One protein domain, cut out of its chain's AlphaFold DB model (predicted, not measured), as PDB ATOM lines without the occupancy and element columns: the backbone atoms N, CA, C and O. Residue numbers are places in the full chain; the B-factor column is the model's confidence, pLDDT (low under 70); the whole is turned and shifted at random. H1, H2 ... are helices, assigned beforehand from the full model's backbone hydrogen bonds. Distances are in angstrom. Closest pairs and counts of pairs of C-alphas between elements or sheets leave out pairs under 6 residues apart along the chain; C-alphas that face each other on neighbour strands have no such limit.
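What this domain is: This is residues 44 to 89 of the 222 residues of an uncharacterized protein of Candidatus Hydrogenedentes bacterium (UniProt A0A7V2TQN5). The printed part is an open, flat V of helices with nothing packed between its arms: H1 makes the shorter arm, the longer helix H2 makes the other, and the unnamed residues 59 to 62 make the corner between them. The short helix H3 follows at the far end of H2, and residues 86 to 89 trail off after it. The printed part has 46 residues with three named helices, in the order H1, H2, H3, and no named strand; the class is all helix. It is extended, with a radius of gyration of the C-alphas of 17.7 A, and the C-alphas span 49 by 28 by 14 A along their three main axes.

How they stand to each other: H1, residues 47 to 58, touches no helix. A tight link of 4 residues joins it to H2, residues 63 to 80, yet H1 and H2 are apart, with no C-alpha of the one within 8 A of the other. The N-to-C direction of H1 is (-0.28, 0.70, 0.66) and that of H2 is (-0.13, -0.95, 0.28), and the y coordinate of the C-alphas, which rises from residue 47 to residue 58, falls from residue 63 to residue 80. H2 and H3, residues 82 to 85, meet only through their link, which is the single residue Thr 81 and is tight. H1 and H3 are apart. In H1 and H2 every O i to N i+4 pair is within hydrogen-bond range; H3, with four residues, is too short for such a pair, and its one O i to N i+3 pair is within range.

Where its parts are: H1 runs from Ala 47 to Met 58 and measures 16.0 A from first to last C-alpha; C-alpha 47 is at (46.019, 9.495, -8.621). H2, the longest helix with 18 residues, runs from Arg 63, with its C-alpha at (38.079, 19.762, 15.508), to Ala 80 and measures 25.7 A. H3 runs from Ser 82 to Thr 85, with C-alpha 85 at (28.977, -7.076, 27.932).

The domain as a whole: The two C-alphas farthest apart are those of Pro 45 and Gly 86, at 49.5 A, and the first and last printed C-alphas, of Thr 44 and Ile 89, are 45.9 A apart. Residues 44 to 89 stand free: no C-alpha 8 or more residues away along the chain comes within 10 A. The printed part has no cut, and neither link is long. The mean pLDDT of the printed part is 71.3, with 87 for H1, 66 for H2 and 54 for H3; residue 68, residues 71 to 72 and residues 74 to 89 are under 70.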
ATOM      1  N   THR A  44      45.377   5.082 -13.200       82.06
ATOM      2  CA  THR A  44      45.271   6.483 -12.801       82.06
ATOM      3  C   THR A  44      46.672   6.971 -12.417       82.06
ATOM      4  O   THR A  44      46.985   7.078 -11.234       82.06
ATOM      5  N   PRO A  45      47.568   7.208 -13.398       78.06
ATOM      6  CA  PRO A  45      48.971   7.548 -13.130       78.06
ATOM      7  C   PRO A  45      49.126   8.816 -12.278       78.06
ATOM      8  O   PRO A  45      50.085   8.934 -11.524       78.06
ATOM      9  N   GLU A  46      48.147   9.720 -12.334       84.19
ATOM     10  CA  GLU A  46      48.114  10.949 -11.542       84.19
ATOM     11  C   GLU A  46      47.351  10.817 -10.215       84.19
ATOM     12  O   GLU A  46      47.263  11.794  -9.483       84.19
ATOM     13  N   ALA A  47      46.817   9.642  -9.847       84.50
ATOM     14  CA  ALA A  47      46.019   9.495  -8.621       84.50
ATOM     15  C   ALA A  47      46.786   9.898  -7.360       84.50
ATOM     16  O   ALA A  47      46.215  10.534  -6.483       84.50
ATOM     17  N   ALA A  48      48.076   9.554  -7.278       82.38
ATOM     18  CA  ALA A  48      48.913   9.948  -6.150       82.38
ATOM     19  C   ALA A  48      49.114  11.471  -6.110       82.38
ATOM     20  O   ALA A  48      48.908  12.079  -5.068       82.38
ATOM     21  N   ALA A  49      49.438  12.092  -7.250       85.56
ATOM     22  CA  ALA A  49      49.639  13.539  -7.343       85.56
ATOM     23  C   ALA A  49      48.344  14.317  -7.048       85.56
ATOM     24  O   ALA A  49      48.362  15.293  -6.304       85.56
ATOM     25  N   PHE A  50      47.210  13.839  -7.566       85.38
ATOM     26  CA  PHE A  50      45.879  14.375  -7.289       85.38
ATOM     27  C   PHE A  50      45.497  14.229  -5.810       85.38
ATOM     28  O   PHE A  50      45.057  15.198  -5.201       85.38
ATOM     29  N   ALA A  51      45.713  13.054  -5.203       86.62
ATOM     30  CA  ALA A  51      45.422  12.828  -3.787       86.62
ATOM     31  C   ALA A  51      46.283  13.711  -2.872       86.62
ATOM     32  O   ALA A  51      45.765  14.239  -1.892       86.62
ATOM     33  N   THR A  52      47.567  13.913  -3.193       85.69
ATOM     34  CA  THR A  52      48.441  14.839  -2.456       85.69
ATOM     35  C   THR A  52      47.967  16.282  -2.599       85.69
ATOM     36  O   THR A  52      47.842  16.972  -1.592       85.69
ATOM     37  N   ALA A  53      47.628  16.720  -3.815       88.94
ATOM     38  CA  ALA A  53      47.126  18.070  -4.050       88.94
ATOM     39  C   ALA A  53      45.788  18.335  -3.334       88.94
ATOM     40  O   ALA A  53      45.596  19.411  -2.772       88.94
ATOM     41  N   GLU A  54      44.865  17.368  -3.316       88.94
ATOM     42  CA  GLU A  54      43.613  17.492  -2.558       88.94
ATOM     43  C   GLU A  54      43.848  17.442  -1.042       88.94
ATOM     44  O   GLU A  54      43.255  18.236  -0.316       88.94
ATOM     45  N   LEU A  55      44.766  16.602  -0.548       88.44
ATOM     46  CA  LEU A  55      45.127  16.570   0.874       88.44
ATOM     47  C   LEU A  55      45.721  17.908   1.344       88.44
ATOM     48  O   LEU A  55      45.372  18.397   2.419       88.44
ATOM     49  N   GLU A  56      46.584  18.521   0.531       89.56
ATOM     50  CA  GLU A  56      47.145  19.849   0.800       89.56
ATOM     51  C   GLU A  56      46.058  20.932   0.837       89.56
ATOM     52  O   GLU A  56      46.088  21.792   1.719       89.56
ATOM     53  N   LYS A  57      45.064  20.866  -0.062       90.62
ATOM     54  CA  LYS A  57      43.905  21.776  -0.051       90.62
ATOM     55  C   LYS A  57      43.006  21.578   1.171       90.62
ATOM     56  O   LYS A  57      42.484  22.562   1.692       90.62
ATOM     57  N   MET A  58      42.807  20.335   1.613       88.44
ATOM     58  CA  MET A  58      41.985  20.013   2.788       88.44
ATOM     59  C   MET A  58      42.624  20.516   4.090       88.44
ATOM     60  O   MET A  58      41.912  20.936   5.003       88.44
ATOM     61  N   GLY A  59      43.959  20.528   4.167       89.00
ATOM     62  CA  GLY A  59      44.689  21.030   5.328       89.00
ATOM     63  C   GLY A  59      44.574  20.121   6.566       89.00
ATOM     64  O   GLY A  59      44.187  18.956   6.474       89.00
ATOM     65  N   PRO A  60      44.972  20.603   7.758       89.75
ATOM     66  CA  PRO A  60      44.970  19.790   8.971       89.75
ATOM     67  C   PRO A  60      43.547  19.471   9.448       89.75
ATOM     68  O   PRO A  60      42.681  20.342   9.443       89.75
ATOM     69  N   MET A  61      43.343  18.253   9.973       87.50
ATOM     70  CA  MET A  61      42.039  17.812  10.489       87.50
ATOM     71  C   MET A  61      41.420  18.829  11.451       87.50
ATOM     72  O   MET A  61      41.990  19.175  12.505       87.50
ATOM     73  N   SER A  62      40.203  19.224  11.114       90.62
ATOM     74  CA  SER A  62      39.339  20.069  11.914       90.62
ATOM     75  C   SER A  62      39.005  19.416  13.258       90.62
ATOM     76  O   SER A  62      39.121  18.205  13.481       90.62
ATOM     77  N   ARG A  63      38.541  20.240  14.199       85.31
ATOM     78  CA  ARG A  63      38.079  19.762  15.508       85.31
ATOM     79  C   ARG A  63      36.910  18.777  15.375       85.31
ATOM     80  O   ARG A  63      36.818  17.856  16.178       85.31
ATOM     81  N   GLN A  64      36.051  18.951  14.370       70.88
ATOM     82  CA  GLN A  64      34.893  18.087  14.130       70.88
ATOM     83  C   GLN A  64      35.306  16.709  13.594       70.88
ATOM     84  O   GLN A  64      34.818  15.703  14.102       70.88
ATOM     85  N   GLU A  65      36.266  16.636  12.668       75.62
ATOM     86  CA  GLU A  65      36.803  15.356  12.166       75.62
ATOM     87  C   GLU A  65      37.507  14.562  13.271       75.62
ATOM     88  O   GLU A  65      37.336  13.349  13.372       75.62
ATOM     89  N   LYS A  66      38.229  15.247  14.166       84.94
ATOM     90  CA  LYS A  66      38.846  14.616  15.345       84.94
ATOM     91  C   LYS A  66      37.805  14.048  16.310       84.94
ATOM     92  O   LYS A  66      38.009  12.964  16.850       84.94
ATOM     93  N   ILE A  67      36.693  14.759  16.517       72.12
ATOM     94  CA  ILE A  67      35.574  14.273  17.338       72.12
ATOM     95  C   ILE A  67      34.929  13.049  16.673       72.12
ATOM     96  O   ILE A  67      34.714  12.047  17.350       72.12
ATOM     97  N   LEU A  68      34.685  13.086  15.360       61.00
ATOM     98  CA  LEU A  68      34.140  11.946  14.614       61.00
ATOM     99  C   LEU A  68      35.061  10.721  14.689       61.00
ATOM    100  O   LEU A  68      34.589   9.620  14.966       61.00
ATOM    101  N   LEU A  69      36.372  10.910  14.511       74.00
ATOM    102  CA  LEU A  69      37.371   9.851  14.646       74.00
ATOM    103  C   LEU A  69      37.360   9.246  16.056       74.00
ATOM    104  O   LEU A  69      37.369   8.025  16.199       74.00
ATOM    105  N   ALA A  70      37.291  10.082  17.095       72.44
ATOM    106  CA  ALA A  70      37.213   9.618  18.477       72.44
ATOM    107  C   ALA A  70      35.939   8.795  18.738       72.44
ATOM    108  O   ALA A  70      36.012   7.742  19.376       72.44
ATOM    109  N   VAL A  71      34.790   9.226  18.204       58.75
ATOM    110  CA  VAL A  71      33.526   8.477  18.295       58.75
ATOM    111  C   VAL A  71      33.642   7.141  17.562       58.75
ATOM    112  O   VAL A  71      33.304   6.109  18.135       58.75
ATOM    113  N   PHE A  72      34.176   7.134  16.337       62.41
ATOM    114  CA  PHE A  72      34.360   5.921  15.539       62.41
ATOM    115  C   PHE A  72      35.246   4.894  16.258       62.41
ATOM    116  O   PHE A  72      34.841   3.746  16.440       62.41
ATOM    117  N   VAL A  73      36.414   5.319  16.752       72.88
ATOM    118  CA  VAL A  73      37.332   4.459  17.516       72.88
ATOM    119  C   VAL A  73      36.673   3.942  18.797       72.88
ATOM    120  O   VAL A  73      36.834   2.769  19.129       72.88
ATOM    121  N   SER A  74      35.885   4.771  19.488       61.44
ATOM    122  CA  SER A  74      35.161   4.354  20.696       61.44
ATOM    123  C   SER A  74      34.107   3.285  20.397       61.44
ATOM    124  O   SER A  74      34.008   2.307  21.134       61.44
ATOM    125  N   VAL A  75      33.356   3.422  19.300       50.53
ATOM    126  CA  VAL A  75      32.362   2.423  18.871       50.53
ATOM    127  C   VAL A  75      33.042   1.116  18.457       50.53
ATOM    128  O   VAL A  75      32.618   0.049  18.899       50.53
ATOM    129  N   CYS A  76      34.131   1.178  17.681       55.72
ATOM    130  CA  CYS A  76      34.927  -0.003  17.330       55.72
ATOM    131  C   CYS A  76      35.516  -0.693  18.570       55.72
ATOM    132  O   CYS A  76      35.500  -1.921  18.649       55.72
ATOM    133  N   GLY A  77      35.988   0.084  19.549       64.75
ATOM    134  CA  GLY A  77      36.466  -0.425  20.834       64.75
ATOM    135  C   GLY A  77      35.359  -1.115  21.630       64.75
ATOM    136  O   GLY A  77      35.539  -2.253  22.059       64.75
ATOM    137  N   ALA A  78      34.190  -0.481  21.751       57.22
ATOM    138  CA  ALA A  78      33.030  -1.049  22.436       57.22
ATOM    139  C   ALA A  78      32.556  -2.360  21.782       57.22
ATOM    140  O   ALA A  78      32.262  -3.332  22.479       57.22
ATOM    141  N   TRP A  79      32.545  -2.424  20.446       47.03
ATOM    142  CA  TRP A  79      32.258  -3.652  19.700       47.03
ATOM    143  C   TRP A  79      33.317  -4.736  19.897       47.03
ATOM    144  O   TRP A  79      32.954  -5.899  20.075       47.03
ATOM    145  N   ALA A  80      34.604  -4.388  19.931       56.62
ATOM    146  CA  ALA A  80      35.670  -5.349  20.214       56.62
ATOM    147  C   ALA A  80      35.559  -5.950  21.630       56.62
ATOM    148  O   ALA A  80      35.920  -7.110  21.830       56.62
ATOM    149  N   THR A  81      35.005  -5.201  22.592       59.88
ATOM    150  CA  THR A  81      34.746  -5.657  23.970       59.88
ATOM    151  C   THR A  81      33.338  -6.219  24.194       59.88
ATOM    152  O   THR A  81      33.000  -6.592  25.317       59.88
ATOM    153  N   SER A  82      32.502  -6.302  23.150       50.72
ATOM    154  CA  SER A  82      31.098  -6.740  23.260       50.72
ATOM    155  C   SER A  82      30.928  -8.166  23.808       50.72
ATOM    156  O   SER A  82      29.906  -8.486  24.417       50.72
ATOM    157  N   SER A  83      31.959  -9.006  23.676       54.44
ATOM    158  CA  SER A  83      32.049 -10.351  24.255       54.44
ATOM    159  C   SER A  83      32.070 -10.367  25.792       54.44
ATOM    160  O   SER A  83      31.819 -11.415  26.384       54.44
ATOM    161  N   TRP A  84      32.326  -9.228  26.444       57.84
ATOM    162  CA  TRP A  84      32.291  -9.073  27.905       57.84
ATOM    163  C   TRP A  84      30.976  -8.466  28.415       57.84
ATOM    164  O   TRP A  84      30.667  -8.593  29.596       57.84
ATOM    165  N   THR A  85      30.186  -7.828  27.543       54.72
ATOM    166  CA  THR A  85      28.977  -7.076  27.932       54.72
ATOM    167  C   THR A  85      27.672  -7.866  27.818       54.72
ATOM    168  O   THR A  85      26.639  -7.370  28.250       54.72
ATOM    169  N   GLY A  86      27.696  -9.086  27.265       51.81
ATOM    170  CA  GLY A  86      26.603 -10.065  27.390       51.81
ATOM    171  C   GLY A  86      25.227  -9.651  26.845       51.81
ATOM    172  O   GLY A  86      24.223 -10.239  27.236       51.81
ATOM    173  N   LEU A  87      25.150  -8.642  25.973       36.44
ATOM    174  CA  LEU A  87      23.881  -8.158  25.430       36.44
ATOM    175  C   LEU A  87      23.443  -9.011  24.242       36.44
ATOM    176  O   LEU A  87      23.915  -8.840  23.119       36.44
ATOM    177  N   ASP A  88      22.522  -9.923  24.531       37.88
ATOM    178  CA  ASP A  88      21.839 -10.761  23.557       37.88
ATOM    179  C   ASP A  88      20.502 -10.107  23.185       37.88
ATOM    180  O   ASP A  88      19.673  -9.796  24.046       37.88
ATOM    181  N   ILE A  89      20.290  -9.864  21.896       45.56
ATOM    182  CA  ILE A  89      19.016  -9.380  21.368       45.56
ATOM    183  C   ILE A  89      18.611 -10.380  20.312       45.56
ATOM    184  O   ILE A  89      19.185 -10.356  19.225       45.56
TER     185      ILE A  89